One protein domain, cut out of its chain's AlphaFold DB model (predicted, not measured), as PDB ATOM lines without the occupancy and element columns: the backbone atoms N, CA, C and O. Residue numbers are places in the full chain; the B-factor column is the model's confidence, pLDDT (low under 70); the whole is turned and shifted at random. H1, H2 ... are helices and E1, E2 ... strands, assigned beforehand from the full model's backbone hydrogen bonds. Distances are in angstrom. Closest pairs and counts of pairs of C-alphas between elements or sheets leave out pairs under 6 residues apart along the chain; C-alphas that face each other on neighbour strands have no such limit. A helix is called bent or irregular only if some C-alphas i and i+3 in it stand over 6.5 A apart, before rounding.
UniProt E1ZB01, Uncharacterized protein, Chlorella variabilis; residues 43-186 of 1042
ATOM      1  N   ARG A  43     173.606 314.258 145.514       89.69
ATOM      2  CA  ARG A  43     173.396 314.645 146.912       89.69
ATOM      3  C   ARG A  43     171.918 314.921 147.132       89.69
ATOM      4  O   ARG A  43     171.428 315.983 146.759       89.69
ATOM      5  N   GLN A  44     171.234 313.981 147.760       91.56
ATOM      6  CA  GLN A  44     169.859 314.141 148.201       91.56
ATOM      7  C   GLN A  44     169.852 314.774 149.599       91.56
ATOM      8  O   GLN A  44     170.601 314.364 150.492       91.56
ATOM      9  N   ALA A  45     169.023 315.800 149.803       91.44
ATOM     10  CA  ALA A  45     168.748 316.300 151.147       91.44
ATOM     11  C   ALA A  45     167.990 315.226 151.941       91.44
ATOM     12  O   ALA A  45     167.130 314.545 151.387       91.44
ATOM     13  N   THR A  46     168.321 315.063 153.220       94.88
ATOM     14  CA  THR A  46     167.614 314.131 154.113       94.88
ATOM     15  C   THR A  46     166.689 314.899 155.052       94.88
ATOM     16  O   THR A  46     166.756 316.127 155.119       94.88
ATOM     17  N   GLN A  47     165.836 314.189 155.794       95.00
ATOM     18  CA  GLN A  47     164.988 314.798 156.826       95.00
ATOM     19  C   GLN A  47     165.791 315.455 157.966       95.00
ATOM     20  O   GLN A  47     165.287 316.349 158.642       95.00
ATOM     21  N   TRP A  48     167.042 315.032 158.169       94.75
ATOM     22  CA  TRP A  48     167.898 315.490 159.258       94.75
ATOM     23  C   TRP A  48     168.697 316.743 158.873       94.75
ATOM     24  O   TRP A  48     169.268 316.855 157.782       94.75
ATOM     25  N   ARG A  49     168.776 317.703 159.799       92.81
ATOM     26  CA  ARG A  49     169.482 318.974 159.618       92.81
ATOM     27  C   ARG A  49     170.960 318.732 159.324       92.81
ATOM     28  O   ARG A  49     171.666 318.076 160.077       92.81
ATOM     29  N   GLY A  50     171.424 319.314 158.217       92.88
ATOM     30  CA  GLY A  50     172.828 319.285 157.804       92.88
ATOM     31  C   GLY A  50     173.334 317.945 157.262       92.88
ATOM     32  O   GLY A  50     174.510 317.873 156.905       92.88
ATOM     33  N   VAL A  51     172.484 316.920 157.146       95.62
ATOM     34  CA  VAL A  51     172.855 315.609 156.596       95.62
ATOM     35  C   VAL A  51     172.346 315.472 155.161       95.62
ATOM     36  O   VAL A  51     171.165 315.678 154.869       95.62
ATOM     37  N   THR A  52     173.242 315.092 154.251       94.44
ATOM     38  CA  THR A  52     172.922 314.791 152.847       94.44
ATOM     39  C   THR A  52     173.291 313.356 152.504       94.44
ATOM     40  O   THR A  52     174.453 312.965 152.631       94.44
ATOM     41  N   ALA A  53     172.317 312.582 152.029       93.25
ATOM     42  CA  ALA A  53     172.555 311.257 151.479       93.25
ATOM     43  C   ALA A  53     173.231 311.407 150.114       93.25
ATOM     44  O   ALA A  53     172.843 312.244 149.301       93.25
ATOM     45  N   THR A  54     174.266 310.614 149.877       89.69
ATOM     46  CA  THR A  54     175.124 310.723 148.701       89.69
ATOM     47  C   THR A  54     175.111 309.390 147.965       89.69
ATOM     48  O   THR A  54     175.770 308.428 148.366       89.69
ATOM     49  N   THR A  55     174.301 309.325 146.910       85.06
ATOM     50  CA  THR A  55     174.109 308.149 146.051       85.06
ATOM     51  C   THR A  55     175.068 308.187 144.854       85.06
ATOM     52  O   THR A  55     175.758 309.184 144.609       85.06
ATOM     53  N   GLY A  56     175.182 307.070 144.129       75.69
ATOM     54  CA  GLY A  56     176.136 306.950 143.018       75.69
ATOM     55  C   GLY A  56     177.601 306.942 143.468       75.69
ATOM     56  O   GLY A  56     178.462 307.495 142.787       75.69
ATOM     57  N   THR A  57     177.907 306.350 144.630       69.88
ATOM     58  CA  THR A  57     179.300 306.040 144.993       69.88
ATOM     59  C   THR A  57     179.697 304.685 144.410       69.88
ATOM     60  O   THR A  57     178.895 303.754 144.432       69.88
ATOM     61  N   ASN A  58     180.941 304.541 143.942       74.88
ATOM     62  CA  ASN A  58     181.441 303.303 143.317       74.88
ATOM     63  C   ASN A  58     181.343 302.054 144.221       74.88
ATOM     64  O   ASN A  58     181.489 300.943 143.731       74.88
ATOM     65  N   SER A  59     181.113 302.223 145.529       77.25
ATOM     66  CA  SER A  59     180.882 301.125 146.476       77.25
ATOM     67  C   SER A  59     179.450 300.568 146.476       77.25
ATOM     68  O   SER A  59     179.180 299.662 147.256       77.25
ATOM     69  N   GLY A  60     178.516 301.127 145.693       82.81
ATOM     70  CA  GLY A  60     177.086 300.766 145.686       82.81
ATOM     71  C   GLY A  60     176.324 301.243 146.930       82.81
ATOM     72  O   GLY A  60     175.265 301.855 146.819       82.81
ATOM     73  N   LEU A  61     176.923 301.052 148.108       82.06
ATOM     74  CA  LEU A  61     176.468 301.539 149.406       82.06
ATOM     75  C   LEU A  61     176.129 303.038 149.374       82.06
ATOM     76  O   LEU A  61     176.948 303.878 148.968       82.06
ATOM     77  N   GLN A  62     174.934 303.363 149.869       86.94
ATOM     78  CA  GLN A  62     174.531 304.726 150.188       86.94
ATOM     79  C   GLN A  62     175.434 305.262 151.306       86.94
ATOM     80  O   GLN A  62     175.740 304.552 152.261       86.94
ATOM     81  N   LYS A  63     175.902 306.503 151.164       91.44
ATOM     82  CA  LYS A  63     176.822 307.130 152.119       91.44
ATOM     83  C   LYS A  63     176.284 308.472 152.572       91.44
ATOM     84  O   LYS A  63     175.785 309.245 151.755       91.44
ATOM     85  N   PHE A  64     176.385 308.747 153.864       93.62
ATOM     86  CA  PHE A  64     175.807 309.944 154.463       93.62
ATOM     87  C   PHE A  64     176.908 310.966 154.763       93.62
ATOM     88  O   PHE A  64     177.905 310.671 155.425       93.62
ATOM     89  N   ASP A  65     176.734 312.167 154.213       91.88
ATOM     90  CA  ASP A  65     177.672 313.282 154.308       91.88
ATOM     91  C   ASP A  65     177.097 314.352 155.243       91.88
ATOM     92  O   ASP A  65     176.020 314.899 154.981       91.88
ATOM     93  N   VAL A  66     177.844 314.712 156.286       91.00
ATOM     94  CA  VAL A  66     177.508 315.808 157.203       91.00
ATOM     95  C   VAL A  66     178.121 317.101 156.682       91.00
ATOM     96  O   VAL A  66     179.336 317.206 156.504       91.00
ATOM     97  N   GLN A  67     177.286 318.109 156.450       87.62
ATOM     98  CA  GLN A  67     177.682 319.427 155.958       87.62
ATOM     99  C   GLN A  67     177.458 320.482 157.045       87.62
ATOM    100  O   GLN A  67     176.508 321.267 156.997       87.62
ATOM    101  N   PHE A  68     178.349 320.509 158.036       84.25
ATOM    102  CA  PHE A  68     178.237 321.451 159.145       84.25
ATOM    103  C   PHE A  68     178.617 322.882 158.728       84.25
ATOM    104  O   PHE A  68     179.446 323.093 157.837       84.25
ATOM    105  N   VAL A  69     178.013 323.888 159.370       75.38
ATOM    106  CA  VAL A  69     178.206 325.311 159.033       75.38
ATOM    107  C   VAL A  69     178.804 326.073 160.212       75.38
ATOM    108  O   VAL A  69     178.077 326.695 160.992       75.38
ATOM    109  N   PHE A  70     180.132 326.075 160.332       70.56
ATOM    110  CA  PHE A  70     180.808 327.013 161.225       70.56
ATOM    111  C   PHE A  70     180.906 328.387 160.549       70.56
ATOM    112  O   PHE A  70     181.402 328.534 159.433       70.56
ATOM    113  N   CYS A  71     180.375 329.397 161.235       57.50
ATOM    114  CA  CYS A  71     180.485 330.800 160.846       57.50
ATOM    115  C   CYS A  71     181.481 331.473 161.789       57.50
ATOM    116  O   CYS A  71     181.066 332.199 162.690       57.50
ATOM    117  N   ASP A  72     182.772 331.199 161.612       57.28
ATOM    118  CA  ASP A  72     183.822 331.851 162.394       57.28
ATOM    119  C   ASP A  72     184.272 333.124 161.685       57.28
ATOM    120  O   ASP A  72     184.676 333.086 160.518       57.28
ATOM    121  N   ASN A  73     184.219 334.251 162.397       50.50
ATOM    122  CA  ASN A  73     184.861 335.513 162.018       50.50
ATOM    123  C   ASN A  73     184.582 335.945 160.559       50.50
ATOM    124  O   ASN A  73     185.469 336.394 159.837       50.50
ATOM    125  N   GLY A  74     183.337 335.752 160.103       52.88
ATOM    126  CA  GLY A  74     182.877 336.070 158.745       52.88
ATOM    127  C   GLY A  74     183.242 335.049 157.656       52.88
ATOM    128  O   GLY A  74     182.674 335.099 156.565       52.88
ATOM    129  N   THR A  75     184.125 334.083 157.923       48.22
ATOM    130  CA  THR A  75     184.520 333.064 156.939       48.22
ATOM    131  C   THR A  75     183.621 331.828 157.015       48.22
ATOM    132  O   THR A  75     183.690 331.037 157.952       48.22
ATOM    133  N   LYS A  76     182.771 331.626 155.998       59.50
ATOM    134  CA  LYS A  76     181.964 330.401 155.850       59.50
ATOM    135  C   LYS A  76     182.836 329.227 155.397       59.50
ATOM    136  O   LYS A  76     182.884 328.899 154.211       59.50
ATOM    137  N   LYS A  77     183.524 328.578 156.337       70.44
ATOM    138  CA  LYS A  77     184.136 327.263 156.108       70.44
ATOM    139  C   LYS A  77     183.176 326.173 156.565       70.44
ATOM    140  O   LYS A  77     182.826 326.072 157.735       70.44
ATOM    141  N   HIS A  78     182.776 325.339 155.615       71.62
ATOM    142  CA  HIS A  78     181.923 324.182 155.853       71.62
ATOM    143  C   HIS A  78     182.805 322.929 155.948       71.62
ATOM    144  O   HIS A  78     183.181 322.401 154.894       71.62
ATOM    145  N   PRO A  79     183.193 322.443 157.144       82.75
ATOM    146  CA  PRO A  79     183.794 321.125 157.248       82.75
ATOM    147  C   PRO A  79     182.746 320.095 156.828       82.75
ATOM    148  O   PRO A  79     181.704 319.938 157.464       82.75
ATOM    149  N   LYS A  80     183.028 319.417 155.718       89.38
ATOM    150  CA  LYS A  80     182.229 318.296 155.241       89.38
ATOM    151  C   LYS A  80     182.870 317.014 155.754       89.38
ATOM    152  O   LYS A  80     184.055 316.776 155.505       89.38
ATOM    153  N   ILE A  81     182.104 316.237 156.510       93.12
ATOM    154  CA  ILE A  81     182.488 314.910 156.990       93.12
ATOM    155  C   ILE A  81     181.765 313.914 156.093       93.12
ATOM    156  O   ILE A  81     180.566 314.042 155.864       93.12
ATOM    157  N   TYR A  82     182.522 312.987 155.520       92.12
ATOM    158  CA  TYR A  82     182.091 312.171 154.394       92.12
ATOM    159  C   TYR A  82     181.973 310.708 154.791       92.12
ATOM    160  O   TYR A  82     182.880 310.179 155.431       92.12
ATOM    161  N   GLY A  83     180.940 310.033 154.287       92.50
ATOM    162  CA  GLY A  83     180.936 308.574 154.228       92.50
ATOM    163  C   GLY A  83     180.539 307.829 155.498       92.50
ATOM    164  O   GLY A  83     181.000 306.704 155.659       92.50
ATOM    165  N   PHE A  84     179.677 308.391 156.352       96.69
ATOM    166  CA  PHE A  84     179.011 307.585 157.382       96.69
ATOM    167  C   PHE A  84     178.193 306.459 156.730       96.69
ATOM    168  O   PHE A  84     177.593 306.652 155.665       96.69
ATOM    169  N   SER A  85     178.191 305.293 157.378       93.75
ATOM    170  CA  SER A  85     177.498 304.069 156.954       93.75
ATOM    171  C   SER A  85     175.987 304.132 157.183       93.75
ATOM    172  O   SER A  85     175.231 303.621 156.362       93.75
ATOM    173  N   SER A  86     175.541 304.785 158.260       96.44
ATOM    174  CA  SER A  86     174.125 304.990 158.576       96.44
ATOM    175  C   SER A  86     173.742 306.471 158.579       96.44
ATOM    176  O   SER A  86     174.567 307.366 158.795       96.44
ATOM    177  N   LEU A  87     172.458 306.723 158.327       96.00
ATOM    178  CA  LEU A  87     171.863 308.055 158.379       96.00
ATOM    179  C   LEU A  87     171.860 308.611 159.815       96.00
ATOM    180  O   LEU A  87     172.114 309.798 160.018       96.00
ATOM    181  N   ASP A  88     171.623 307.726 160.785       97.00
ATOM    182  CA  ASP A  88     171.597 308.000 162.223       97.00
ATOM    183  C   ASP A  88     172.963 308.512 162.711       97.00
ATOM    184  O   ASP A  88     173.061 309.630 163.215       97.00
ATOM    185  N   ALA A  89     174.052 307.788 162.413       97.19
ATOM    186  CA  ALA A  89     175.417 308.183 162.777       97.19
ATOM    187  C   ALA A  89     175.807 309.558 162.205       97.19
ATOM    188  O   ALA A  89     176.454 310.361 162.879       97.19
ATOM    189  N   ALA A  90     175.376 309.871 160.978       97.31
ATOM    190  CA  ALA A  90     175.595 311.185 160.377       97.31
ATOM    191  C   ALA A  90     174.815 312.299 161.100       97.31
ATOM    192  O   ALA A  90     175.351 313.387 161.321       97.31
ATOM    193  N   ALA A  91     173.569 312.041 161.503       96.75
ATOM    194  CA  ALA A  91     172.777 312.987 162.284       96.75
ATOM    195  C   ALA A  91     173.346 313.167 163.708       96.75
ATOM    196  O   ALA A  91     173.474 314.301 164.166       96.75
ATOM    197  N   ARG A  92     173.830 312.098 164.361       97.25
ATOM    198  CA  ARG A  92     174.524 312.189 165.660       97.25
ATOM    199  C   ARG A  92     175.836 312.965 165.554       97.25
ATOM    200  O   ARG A  92     176.113 313.819 166.387       97.25
ATOM    201  N   ALA A  93     176.606 312.766 164.484       97.44
ATOM    202  CA  ALA A  93     177.804 313.559 164.208       97.44
ATOM    203  C   ALA A  93     177.507 315.054 163.964       97.44
ATOM    204  O   ALA A  93     178.316 315.906 164.338       97.44
ATOM    205  N   PHE A  94     176.357 315.401 163.371       96.88
ATOM    206  CA  PHE A  94     175.898 316.796 163.286       96.88
ATOM    207  C   PHE A  94     175.558 317.366 164.673       96.88
ATOM    208  O   PHE A  94     175.915 318.504 164.987       96.88
ATOM    209  N   ASP A  95     174.906 316.575 165.519       96.44
ATOM    210  CA  ASP A  95     174.472 316.992 166.852       96.44
ATOM    211  C   ASP A  95     175.662 317.186 167.805       96.44
ATOM    212  O   ASP A  95     175.760 318.227 168.453       96.44
ATOM    213  N   ILE A  96     176.654 316.288 167.781       97.06
ATOM    214  CA  ILE A  96     177.932 316.432 168.506       97.06
ATOM    215  C   ILE A  96     178.633 317.755 168.139       97.06
ATOM    216  O   ILE A  96     179.096 318.490 169.016       97.06
ATOM    217  N   LEU A  97     178.677 318.111 166.847       96.81
ATOM    218  CA  LEU A  97     179.230 319.396 166.391       96.81
ATOM    219  C   LEU A  97     178.361 320.599 166.805       96.81
ATOM    220  O   LEU A  97     178.886 321.700 166.987       96.81
ATOM    221  N   THR A  98     177.054 320.402 166.996       95.56
ATOM    222  CA  THR A  98     176.127 321.418 167.523       95.56
ATOM    223  C   THR A  98     176.378 321.672 169.008       95.56
ATOM    224  O   THR A  98     176.549 322.831 169.396       95.56
ATOM    225  N   CYS A  99     176.514 320.617 169.816       96.12
ATOM    226  CA  CYS A  99     176.892 320.701 171.227       96.12
ATOM    227  C   CYS A  99     178.276 321.345 171.394       96.12
ATOM    228  O   CYS A  99     178.405 322.323 172.135       96.12
ATOM    229  N   LYS A 100     179.291 320.922 170.620       96.56
ATOM    230  CA  LYS A 100     180.621 321.560 170.643       96.56
ATOM    231  C   LYS A 100     180.550 323.059 170.330       96.56
ATOM    232  O   LYS A 100     181.118 323.868 171.060       96.56
ATOM    233  N   ARG A 101     179.797 323.454 169.296       94.69
ATOM    234  CA  ARG A 101     179.601 324.871 168.940       94.69
ATOM    235  C   ARG A 101     178.873 325.672 170.028       94.69
ATOM    236  O   ARG A 101     179.030 326.891 170.088       94.69
ATOM    237  N   ALA A 102     178.037 325.033 170.841       94.81
ATOM    238  CA  ALA A 102     177.353 325.686 171.952       94.81
ATOM    239  C   ALA A 102     178.315 325.958 173.118       94.81
ATOM    240  O   ALA A 102     178.358 327.092 173.600       94.81
ATOM    241  N   LEU A 103     179.136 324.969 173.488       95.69
ATOM    242  CA  LEU A 103     180.193 325.103 174.499       95.69
ATOM    243  C   LEU A 103     181.199 326.204 174.108       95.69
ATOM    244  O   LEU A 103     181.454 327.127 174.874       95.69
ATOM    245  N   GLU A 104     181.669 326.206 172.856       94.56
ATOM    246  CA  GLU A 104     182.567 327.244 172.308       94.56
ATOM    247  C   GLU A 104     181.989 328.670 172.306       94.56
ATOM    248  O   GLU A 104     182.735 329.641 172.190       94.56
ATOM    249  N   LYS A 105     180.664 328.820 172.409       94.81
ATOM    250  CA  LYS A 105     179.990 330.120 172.557       94.81
ATOM    251  C   LYS A 105     179.855 330.560 174.020       94.81
ATOM    252  O   LYS A 105     179.169 331.544 174.281       94.81
ATOM    253  N   GLY A 106     180.461 329.837 174.961       94.94
ATOM    254  CA  GLY A 106     180.355 330.109 176.391       94.94
ATOM    255  C   GLY A 106     179.039 329.646 177.020       94.94
ATOM    256  O   GLY A 106     178.692 330.133 178.095       94.94
ATOM    257  N   ARG A 107     178.289 328.718 176.397       93.75
ATOM    258  CA  ARG A 107     177.274 327.968 177.156       93.75
ATOM    259  C   ARG A 107     177.998 326.971 178.052       93.75
ATOM    260  O   ARG A 107     178.801 326.189 177.559       93.75
ATOM    261  N   THR A 108     177.682 326.973 179.340       94.31
ATOM    262  CA  THR A 108     178.159 325.946 180.275       94.31
ATOM    263  C   THR A 108     177.601 324.572 179.904       94.31
ATOM    264  O   THR A 108     176.528 324.481 179.302       94.31
ATOM    265  N   VAL A 109     178.271 323.497 180.335       91.50
ATOM    266  CA  VAL A 109     177.768 322.113 180.218       91.50
ATOM    267  C   VAL A 109     176.319 322.000 180.719       91.50
ATOM    268  O   VAL A 109     175.452 321.542 179.982       91.50
ATOM    269  N   ALA A 110     176.005 322.556 181.895       89.81
ATOM    270  CA  ALA A 110     174.638 322.592 182.429       89.81
ATOM    271  C   ALA A 110     173.627 323.323 181.512       89.81
ATOM    272  O   ALA A 110     172.485 322.890 181.374       89.81
ATOM    273  N   SER A 111     174.040 324.400 180.829       91.12
ATOM    274  CA  SER A 111     173.203 325.109 179.846       91.12
ATOM    275  C   SER A 111     173.009 324.322 178.541       91.12
ATOM    276  O   SER A 111     172.030 324.554 177.830       91.12
ATOM    277  N   VAL A 112     173.905 323.388 178.214       90.25
ATOM    278  CA  VAL A 112     173.734 322.432 177.108       90.25
ATOM    279  C   VAL A 112     172.824 321.266 177.526       90.25
ATOM    280  O   VAL A 112     172.002 320.842 176.723       90.25
ATOM    281  N   MET A 113     172.891 320.816 178.784       85.94
ATOM    282  CA  MET A 113     172.068 319.715 179.316       85.94
ATOM    283  C   MET A 113     170.587 320.065 179.541       85.94
ATOM    284  O   MET A 113     169.750 319.163 179.488       85.94
ATOM    285  N   ALA A 114     170.252 321.330 179.824       89.44
ATOM    286  CA  ALA A 114     168.897 321.766 180.194       89.44
ATOM    287  C   ALA A 114     167.800 321.348 179.185       89.44
ATOM    288  O   ALA A 114     168.030 321.333 177.978       89.44
ATOM    289  N   GLU A 115     166.591 321.042 179.672       80.81
ATOM    290  CA  GLU A 115     165.462 320.580 178.835       80.81
ATOM    291  C   GLU A 115     165.010 321.619 177.812       80.81
ATOM    292  O   GLU A 115     164.820 321.288 176.642       80.81
ATOM    293  N   ASP A 116     164.993 322.892 178.200       83.38
ATOM    294  CA  ASP A 116     164.671 324.010 177.312       83.38
ATOM    295  C   ASP A 116     165.829 324.416 176.376       83.38
ATOM    296  O   ASP A 116     165.749 325.437 175.681       83.38
ATOM    297  N   SER A 117     166.942 323.667 176.343       80.75
ATOM    298  CA  SER A 117     168.103 324.010 175.516       80.75
ATOM    299  C   SER A 117     167.842 323.696 174.043       80.75
ATOM    300  O   SER A 117     168.276 322.684 173.495       80.75
ATOM    301  N   ALA A 118     167.150 324.623 173.372       83.75
ATOM    302  CA  ALA A 118     166.860 324.617 171.940       83.75
ATOM    303  C   ALA A 118     168.139 324.789 171.089       83.75
ATOM    304  O   ALA A 118     168.377 325.817 170.453       83.75
ATOM    305  N   LEU A 119     168.997 323.770 171.113       87.06
ATOM    306  CA  LEU A 119     170.254 323.670 170.370       87.06
ATOM    307  C   LEU A 119     170.018 323.389 168.880       87.06
ATOM    308  O   LEU A 119     170.847 323.755 168.049       87.06
ATOM    309  N   GLY A 120     168.872 322.788 168.542       90.75
ATOM    310  CA  GLY A 120     168.528 322.392 167.175       90.75
ATOM    311  C   GLY A 120     169.203 321.094 166.730       90.75
ATOM    312  O   GLY A 120     169.508 320.962 165.542       90.75
ATOM    313  N   THR A 121     169.447 320.180 167.675       94.44
ATOM    314  CA  THR A 121     169.837 318.789 167.409       94.44
ATOM    315  C   THR A 121     168.751 318.048 166.629       94.44
ATOM    316  O   THR A 121     167.591 318.465 166.575       94.44
ATOM    317  N   ASN A 122     169.150 316.954 165.996       95.75
ATOM    318  CA  ASN A 122     168.284 316.009 165.312       95.75
ATOM    319  C   ASN A 122     167.646 315.029 166.303       95.75
ATOM    320  O   ASN A 122     166.439 314.805 166.253       95.75
ATOM    321  N   HIS A 123     168.450 314.488 167.218       95.69
ATOM    322  CA  HIS A 123     168.012 313.568 168.269       95.69
ATOM    323  C   HIS A 123     167.554 314.334 169.523       95.69
ATOM    324  O   HIS A 123     167.941 315.502 169.705       95.69
ATOM    325  N   PRO A 124     166.729 313.713 170.390       94.44
ATOM    326  CA  PRO A 124     166.329 314.323 171.655       94.44
ATOM    327  C   PRO A 124     167.555 314.668 172.526       94.44
ATOM    328  O   PRO A 124     168.548 313.939 172.504       94.44
ATOM    329  N   PRO A 125     167.512 315.757 173.324       92.12
ATOM    330  CA  PRO A 125     168.656 316.186 174.138       92.12
ATOM    331  C   PRO A 125     169.169 315.143 175.142       92.12
ATOM    332  O   PRO A 125     170.323 315.232 175.554       92.12
ATOM    333  N   SER A 126     168.342 314.156 175.513       94.19
ATOM    334  CA  SER A 126     168.712 312.982 176.319       94.19
ATOM    335  C   SER A 126     169.983 312.297 175.823       94.19
ATOM    336  O   SER A 126     170.862 311.983 176.620       94.19
ATOM    337  N   ASP A 127     170.114 312.135 174.509       95.50
ATOM    338  CA  ASP A 127     171.186 311.364 173.871       95.50
ATOM    339  C   ASP A 127     172.552 312.066 173.976       95.50
ATOM    340  O   ASP A 127     173.585 311.466 173.692       95.50
ATOM    341  N   TYR A 128     172.560 313.335 174.405       95.00
ATOM    342  CA  TYR A 128     173.750 314.163 174.618       95.00
ATOM    343  C   TYR A 128     173.852 314.691 176.056       95.00
ATOM    344  O   TYR A 128     174.625 315.615 176.309       95.00
ATOM    345  N   ARG A 129     173.077 314.130 177.000       91.00
ATOM    346  CA  ARG A 129     173.125 314.494 178.428       91.00
ATOM    347  C   ARG A 129     174.255 313.859 179.216       91.00
ATOM    348  O   ARG A 129     174.424 314.224 180.376       91.00
ATOM    349  N   ASP A 130     175.015 312.945 178.625       95.75
ATOM    350  CA  ASP A 130     176.202 312.417 179.284       95.75
ATOM    351  C   ASP A 130     177.159 313.567 179.656       95.75
ATOM    352  O   ASP A 130     177.675 314.301 178.806       95.75
ATOM    353  N   GLN A 131     177.365 313.730 180.963       96.38
ATOM    354  CA  GLN A 131     178.239 314.750 181.519       96.38
ATOM    355  C   GLN A 131     179.697 314.487 181.126       96.38
ATOM    356  O   GLN A 131     180.422 315.449 180.865       96.38
ATOM    357  N   GLU A 132     180.127 313.223 181.010       97.44
ATOM    358  CA  GLU A 132     181.471 312.915 180.524       97.44
ATOM    359  C   GLU A 132     181.643 313.340 179.065       97.44
ATOM    360  O   GLU A 132     182.643 313.982 178.741       97.44
ATOM    361  N   LEU A 133     180.676 313.046 178.187       97.56
ATOM    362  CA  LEU A 133     180.681 313.498 176.797       97.56
ATOM    363  C   LEU A 133     180.756 315.018 176.698       97.56
ATOM    364  O   LEU A 133     181.553 315.529 175.914       97.56
ATOM    365  N   LEU A 134     179.971 315.757 177.483       97.00
ATOM    366  CA  LEU A 134     179.977 317.217 177.417       97.00
ATOM    367  C   LEU A 134     181.260 317.836 177.995       97.00
ATOM    368  O   LEU A 134     181.802 318.748 177.374       97.00
ATOM    369  N   THR A 135     181.805 317.316 179.098       97.06
ATOM    370  CA  THR A 135     183.111 317.749 179.634       97.06
ATOM    371  C   THR A 135     184.268 317.369 178.697       97.06
ATOM    372  O   THR A 135     185.183 318.164 178.477       97.06
ATOM    373  N   PHE A 136     184.214 316.196 178.063       98.00
ATOM    374  CA  PHE A 136     185.174 315.790 177.035       98.00
ATOM    375  C   PHE A 136     185.087 316.684 175.790       98.00
ATOM    376  O   PHE A 136     186.114 317.118 175.264       98.00
ATOM    377  N   LEU A 137     183.874 317.023 175.344       97.62
ATOM    378  CA  LEU A 137     183.648 317.975 174.258       97.62
ATOM    379  C   LEU A 137     184.071 319.396 174.631       97.62
ATOM    380  O   LEU A 137     184.488 320.130 173.742       97.62
ATOM    381  N   GLU A 138     184.005 319.807 175.894       96.75
ATOM    382  CA  GLU A 138     184.533 321.099 176.339       96.75
ATOM    383  C   GLU A 138     186.058 321.150 176.140       96.75
ATOM    384  O   GLU A 138     186.546 322.030 175.423       96.75
ATOM    385  N   GLY A 139     186.784 320.146 176.653       97.06
ATOM    386  CA  GLY A 139     188.249 320.051 176.576       97.06
ATOM    387  C   GLY A 139     188.842 319.688 175.203       97.06
ATOM    388  O   GLY A 139     189.972 320.078 174.903       97.06
ATOM    389  N   ALA A 140     188.120 318.967 174.340       97.56
ATOM    390  CA  ALA A 140     188.579 318.651 172.983       97.56
ATOM    391  C   ALA A 140     188.631 319.907 172.091       97.56
ATOM    392  O   ALA A 140     187.783 320.796 172.202       97.56
ATOM    393  N   THR A 141     189.576 320.005 171.148       96.31
ATOM    394  CA  THR A 141     189.529 321.105 170.164       96.31
ATOM    395  C   THR A 141     188.448 320.851 169.111       96.31
ATOM    396  O   THR A 141     188.005 319.721 168.900       96.31
ATOM    397  N   ARG A 142     188.009 321.893 168.397       94.75
ATOM    398  CA  ARG A 142     187.035 321.702 167.313       94.75
ATOM    399  C   ARG A 142     187.577 320.822 166.190       94.75
ATOM    400  O   ARG A 142     186.847 319.991 165.653       94.75
ATOM    401  N   ASP A 143     188.841 321.025 165.827       94.94
ATOM    402  CA  ASP A 143     189.488 320.237 164.785       94.94
ATOM    403  C   ASP A 143     189.668 318.782 165.237       94.94
ATOM    404  O   ASP A 143     189.385 317.894 164.435       94.94
ATOM    405  N   ASP A 144     189.985 318.515 166.515       96.75
ATOM    406  CA  ASP A 144     189.915 317.155 167.077       96.75
ATOM    407  C   ASP A 144     188.543 316.531 166.809       96.75
ATOM    408  O   ASP A 144     188.476 315.488 166.167       96.75
ATOM    409  N   CYS A 145     187.441 317.180 167.206       97.31
ATOM    410  CA  CYS A 145     186.093 316.650 166.972       97.31
ATOM    411  C   CYS A 145     185.807 316.419 165.476       97.31
ATOM    412  O   CYS A 145     185.273 315.377 165.097       97.31
ATOM    413  N   ILE A 146     186.195 317.351 164.597       96.06
ATOM    414  CA  ILE A 146     185.973 317.246 163.145       96.06
ATOM    415  C   ILE A 146     186.796 316.109 162.517       96.06
ATOM    416  O   ILE A 146     186.302 315.438 161.608       96.06
ATOM    417  N   TYR A 147     188.047 315.891 162.932       96.31
ATOM    418  CA  TYR A 147     188.871 314.797 162.409       96.31
ATOM    419  C   TYR A 147     188.550 313.458 163.080       96.31
ATOM    420  O   TYR A 147     188.529 312.441 162.389       96.31
ATOM    421  N   GLY A 148     188.194 313.453 164.362       97.56
ATOM    422  CA  GLY A 148     187.719 312.277 165.082       97.56
ATOM    423  C   GLY A 148     186.436 311.718 164.481       97.56
ATOM    424  O   GLY A 148     186.385 310.539 164.143       97.56
ATOM    425  N   LEU A 149     185.449 312.574 164.196       97.94
ATOM    426  CA  LEU A 149     184.223 312.181 163.491       97.94
ATOM    427  C   LEU A 149     184.482 311.710 162.042       97.94
ATOM    428  O   LEU A 149     183.750 310.856 161.543       97.94
ATOM    429  N   LYS A 150     185.550 312.175 161.368       96.94
ATOM    430  CA  LYS A 150     185.991 311.586 160.082       96.94
ATOM    431  C   LYS A 150     186.572 310.182 160.258       96.94
ATOM    432  O   LYS A 150     186.303 309.329 159.417       96.94
ATOM    433  N   GLN A 151     187.337 309.918 161.323       97.56
ATOM    434  CA  GLN A 151     187.787 308.553 161.630       97.56
ATOM    435  C   GLN A 151     186.604 307.661 162.047       97.56
ATOM    436  O   GLN A 151     186.585 306.492 161.673       97.56
ATOM    437  N   CYS A 152     185.582 308.211 162.717       97.81
ATOM    438  CA  CYS A 152     184.331 307.506 163.017       97.81
ATOM    439  C   CYS A 152     183.624 307.049 161.737       97.81
ATOM    440  O   CYS A 152     183.413 305.852 161.552       97.81
ATOM    441  N   ALA A 153     183.375 307.970 160.797       96.50
ATOM    442  CA  ALA A 153     182.814 307.641 159.485       96.50
ATOM    443  C   ALA A 153     183.663 306.604 158.718       96.50
ATOM    444  O   ALA A 153     183.129 305.634 158.186       96.50
ATOM    445  N   LYS A 154     184.995 306.762 158.713       96.00
ATOM    446  CA  LYS A 154     185.954 305.853 158.050       96.00
ATOM    447  C   LYS A 154     185.973 304.440 158.656       96.00
ATOM    448  O   LYS A 154     186.211 303.489 157.918       96.00
ATOM    449  N   ARG A 155     185.740 304.303 159.967       96.56
ATOM    450  CA  ARG A 155     185.632 303.016 160.682       96.56
ATOM    451  C   ARG A 155     184.225 302.409 160.649       96.56
ATOM    452  O   ARG A 155     184.081 301.242 160.985       96.56
ATOM    453  N   GLY A 156     183.205 303.174 160.254       96.06
ATOM    454  CA  GLY A 156     181.804 302.749 160.319       96.06
ATOM    455  C   GLY A 156     181.190 302.811 161.724       96.06
ATOM    456  O   GLY A 156     180.160 302.178 161.942       96.06
ATOM    457  N   HIS A 157     181.804 303.561 162.650       97.56
ATOM    458  CA  HIS A 157     181.292 303.790 164.006       97.56
ATOM    459  C   HIS A 157     179.875 304.390 163.969       97.56
ATOM    460  O   HIS A 157     179.572 305.246 163.129       97.56
ATOM    461  N   THR A 158     179.007 303.916 164.863       95.75
ATOM    462  CA  THR A 158     177.553 304.179 164.823       95.75
ATOM    463  C   THR A 158     177.139 305.436 165.583       95.75
ATOM    464  O   THR A 158     176.098 306.019 165.291       95.75
ATOM    465  N   LEU A 159     177.971 305.862 166.535       97.12
ATOM    466  CA  LEU A 159     177.754 306.942 167.490       97.12
ATOM    467  C   LEU A 159     176.493 306.757 168.354       97.12
ATOM    468  O   LEU A 159     175.959 307.742 168.862       97.12
ATOM    469  N   ALA A 160     176.022 305.516 168.531       96.81
ATOM    470  CA  ALA A 160     174.880 305.186 169.386       96.81
ATOM    471  C   ALA A 160     175.118 305.640 170.846       96.81
ATOM    472  O   ALA A 160     176.264 305.571 171.295       96.81
ATOM    473  N   PRO A 161     174.082 306.092 171.590       96.44
ATOM    474  CA  PRO A 161     174.240 306.814 172.860       96.44
ATOM    475  C   PRO A 161     175.232 306.182 173.841       96.44
ATOM    476  O   PRO A 161     176.209 306.826 174.219       96.44
ATOM    477  N   ASP A 162     175.041 304.900 174.151       96.19
ATOM    478  CA  ASP A 162     175.773 304.166 175.194       96.19
ATOM    479  C   ASP A 162     177.276 303.999 174.900       96.19
ATOM    480  O   ASP A 162     178.075 303.750 175.801       96.19
ATOM    481  N   VAL A 163     177.677 304.142 173.631       97.12
ATOM    482  CA  VAL A 163     179.071 304.014 173.166       97.12
ATOM    483  C   VAL A 163     179.610 305.293 172.521       97.12
ATOM    484  O   VAL A 163     180.786 305.341 172.155       97.12
ATOM    485  N   MET A 164     178.795 306.347 172.404       97.19
ATOM    486  CA  MET A 164     179.108 307.560 171.639       97.19
ATOM    487  C   MET A 164     180.414 308.210 172.101       97.19
ATOM    488  O   MET A 164     181.248 308.598 171.281       97.19
ATOM    489  N   LEU A 165     180.614 308.289 173.418       97.94
ATOM    490  CA  LEU A 165     181.824 308.839 174.016       97.94
ATOM    491  C   LEU A 165     183.061 307.970 173.744       97.94
ATOM    492  O   LEU A 165     184.131 308.507 173.461       97.94
ATOM    493  N   ALA A 166     182.926 306.644 173.805       98.19
ATOM    494  CA  ALA A 166     184.025 305.714 173.554       98.19
ATOM    495  C   ALA A 166     184.444 305.723 172.074       98.19
ATOM    496  O   ALA A 166     185.632 305.852 171.772       98.19
ATOM    497  N   GLU A 167     183.483 305.674 171.146       98.12
ATOM    498  CA  GLU A 167     183.751 305.774 169.707       98.12
ATOM    499  C   GLU A 167     184.344 307.146 169.335       98.12
ATOM    500  O   GLU A 167     185.292 307.212 168.549       98.12
ATOM    501  N   LEU A 168     183.863 308.242 169.940       98.38
ATOM    502  CA  LEU A 168     184.409 309.583 169.711       98.38
ATOM    503  C   LEU A 168     185.833 309.741 170.275       98.38
ATOM    504  O   LEU A 168     186.692 310.272 169.566       98.38
ATOM    505  N   LYS A 169     186.111 309.252 171.497       98.31
ATOM    506  CA  LYS A 169     187.466 309.195 172.087       98.31
ATOM    507  C   LYS A 169     188.413 308.419 171.156       98.31
ATOM    508  O   LYS A 169     189.385 308.991 170.658       98.31
ATOM    509  N   ALA A 170     188.058 307.183 170.792       98.25
ATOM    510  CA  ALA A 170     188.849 306.326 169.902       98.25
ATOM    511  C   ALA A 170     189.011 306.890 168.474       98.25
ATOM    512  O   ALA A 170     190.003 306.601 167.792       98.25
ATOM    513  N   GLY A 171     188.048 307.683 167.995       97.94
ATOM    514  CA  GLY A 171     188.131 308.421 166.735       97.94
ATOM    515  C   GLY A 171     189.104 309.600 166.806       97.94
ATOM    516  O   GLY A 171     189.927 309.769 165.903       97.94
ATOM    517  N   ILE A 172     189.049 310.399 167.876       98.06
ATOM    518  CA  ILE A 172     189.957 311.536 168.115       98.06
ATOM    519  C   ILE A 172     191.397 311.053 168.315       98.06
ATOM    520  O   ILE A 172     192.317 311.612 167.720       98.06
ATOM    521  N   GLU A 173     191.608 309.977 169.070       98.00
ATOM    522  CA  GLU A 173     192.923 309.348 169.237       98.00
ATOM    523  C   GLU A 173     193.488 308.849 167.901       98.00
ATOM    524  O   GLU A 173     194.634 309.146 167.566       98.00
ATOM    525  N   ALA A 174     192.668 308.193 167.072       97.69
ATOM    526  CA  ALA A 174     193.067 307.788 165.723       97.69
ATOM    527  C   ALA A 174     193.394 308.982 164.808       97.69
ATOM    528  O   ALA A 174     194.307 308.904 163.984       97.69
ATOM    529  N   ALA A 175     192.678 310.101 164.950       96.94
ATOM    530  CA  ALA A 175     192.951 311.327 164.204       96.94
ATOM    531  C   ALA A 175     194.267 311.987 164.643       96.94
ATOM    532  O   ALA A 175     195.044 312.424 163.792       96.94
ATOM    533  N   ARG A 176     194.540 312.014 165.953       96.50
ATOM    534  CA  ARG A 176     195.802 312.491 166.533       96.50
ATOM    535  C   ARG A 176     196.978 311.593 166.144       96.50
ATOM    536  O   ARG A 176     198.032 312.123 165.807       96.50
ATOM    537  N   GLY A 177     196.780 310.274 166.093       96.88
ATOM    538  CA  GLY A 177     197.743 309.310 165.552       96.88
ATOM    539  C   GLY A 177     198.078 309.585 164.084       96.88
ATOM    540  O   GLY A 177     199.231 309.853 163.761       96.88
ATOM    541  N   GLU A 178     197.068 309.651 163.206       95.62
ATOM    542  CA  GLU A 178     197.268 309.951 161.776       95.62
ATOM    543  C   GLU A 178     197.960 311.319 161.564       95.62
ATOM    544  O   GLU A 178     198.792 311.469 160.667       95.62
ATOM    545  N   ALA A 179     197.673 312.315 162.410       93.12
ATOM    546  CA  ALA A 179     198.348 313.612 162.395       93.12
ATOM    547  C   ALA A 179     199.804 313.551 162.903       93.12
ATOM    548  O   ALA A 179     200.669 314.235 162.352       93.12
ATOM    549  N   ALA A 180     200.098 312.749 163.931       94.94
ATOM    550  CA  ALA A 180     201.447 312.551 164.458       94.94
ATOM    551  C   ALA A 180     202.338 311.779 163.472       94.94
ATOM    552  O   ALA A 180     203.483 312.170 163.240       94.94
ATOM    553  N   ASP A 181     201.807 310.746 162.822       94.50
ATOM    554  CA  ASP A 181     202.556 309.969 161.835       94.50
ATOM    555  C   ASP A 181     202.808 310.767 160.549       94.50
ATOM    556  O   ASP A 181     203.917 310.725 160.021       94.50
ATOM    557  N   LYS A 182     201.873 311.620 160.102       91.69
ATOM    558  CA  LYS A 182     202.147 312.579 159.009       91.69
ATOM    559  C   LYS A 182     203.248 313.586 159.355       91.69
ATOM    560  O   LYS A 182     204.058 313.907 158.488       91.69
ATOM    561  N   ARG A 183     203.331 314.041 160.616       89.75
ATOM    562  CA  ARG A 183     204.457 314.869 161.097       89.75
ATOM    563  C   ARG A 183     205.780 314.090 161.090       89.75
ATOM    564  O   ARG A 183     206.788 314.657 160.689       89.75
ATOM    565  N   ARG A 184     205.781 312.806 161.481       93.06
ATOM    566  CA  ARG A 184     206.968 311.920 161.460       93.06
ATOM    567  C   ARG A 184     207.465 311.612 160.047       93.06
ATOM    568  O   ARG A 184     208.666 311.637 159.814       93.06
ATOM    569  N   VAL A 185     206.548 311.358 159.111       93.31
ATOM    570  CA  VAL A 185     206.839 311.203 157.671       93.31
ATOM    571  C   VAL A 185     207.329 312.521 157.052       93.31
ATOM    572  O   VAL A 185     207.944 312.518 155.990       93.31
ATOM    573  N   GLY A 186     207.094 313.650 157.725       89.12
ATOM    574  CA  GLY A 186     207.600 314.955 157.320       89.12
ATOM    575  C   GLY A 186     206.885 315.552 156.110       89.12
ATOM    576  O   GLY A 186     207.452 316.449 155.498       89.12
TER     577      GLY A 186
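Overview. This is residues 43 to 186 of the 1042 residues of an uncharacterized protein of Chlorella variabilis (UniProt E1ZB01). A small twisted antiparallel sheet, E1 E2 E3 E6, has two helices side by side on one face, H1 over E3 and H5 along the edge at E6; the long helix H6 crosses H5 on its side away from the sheet, and its end sticks out at residues 180 to 186. The short helices H2, H3 and H4 gather round the far part of H1, and E4 and E5 prolong E3 and E6 into a hairpin whose residues 71 to 76 stick out. The printed part has 144 residues, with six named strands, E1 to E6, followed by six named helices, H1 to H6; the class is mixed, helices and strands. It is compact, with a radius of gyration of the C-alphas of 15.0 A and spans of 43 by 40 by 36 A.

Along the chain. Find C-alpha 43 at (173.396, 314.645, 146.912), where E1, residues 43 to 45, begins. Next come E2, residues 51 to 55, 13.0 A long, and E3, residues 63 to 67, 12.9 A. E4 is residues 70 to 72, E5 residues 75 to 77, and E6 residues 80 to 84, 11.4 A. At C-alpha 87, (171.863, 308.055, 158.379), H1 starts and runs 24.9 A to residue 103. H2 is residues 109 to 113, H3 125 to 128, H4 131 to 139 with 12.4 A, and H5 142 to 155 with 19.9 A. H6, residues 161 to 185, runs 36.2 A to C-alpha 185 at (206.839, 311.203, 157.671); it is irregular, with C-alphas 162 and 165 7.7 A apart.

Arrangement. E1 E2 E3 form a meander, each strand the antiparallel neighbour of the one before: look for N 44 and O 53 at 2.8 A, and N 52 and O 65 at 2.9 A. E6 is antiparallel to E3, with N 66 and O 81 at 2.8 A. In the hairpin of E4 and E5, N 75 and O 72 are 2.8 A apart. H1 and H5 on one face make two layers, helices over one face of a sheet, at heights of 9.6 A and 7.0 A over the sheet. They touch at a shallow tilt of 12 degrees, opposite ways, closest at C-alphas 93 and 149, 6.6 A. H6 touches H5 with residues 167 to 176 alone, about perpendicular at 79 degrees, closest at C-alphas 148 and 172, 3.8 A. H1, the hub, touches H4 with residues 99 to 103 alone, closest at C-alphas 100 and 137, 5.9 A, at a steep tilt of 64 degrees. H2 touches H4, closest at C-alphas 109 and 134, 6.1 A; H3 is close to H1 but not clearly touching, closest at C-alphas 128 and 96, 7.7 A. Each O i to N i+4 pair is within hydrogen-bond range in H1, H2, H4 and H5, and 19 of 21 are in H6; H3 is too short for such a pair.

Size, cuts and confidence. The C-alphas of Asp 116 and Val 185 are the two farthest apart, at 48.2 A. The printed part has no cut; the link from H2 to H3, 11 residues, is long. Mean pLDDT of the printed part is 91.2; look for values under 70 at residue 57 and residues 71 to 76.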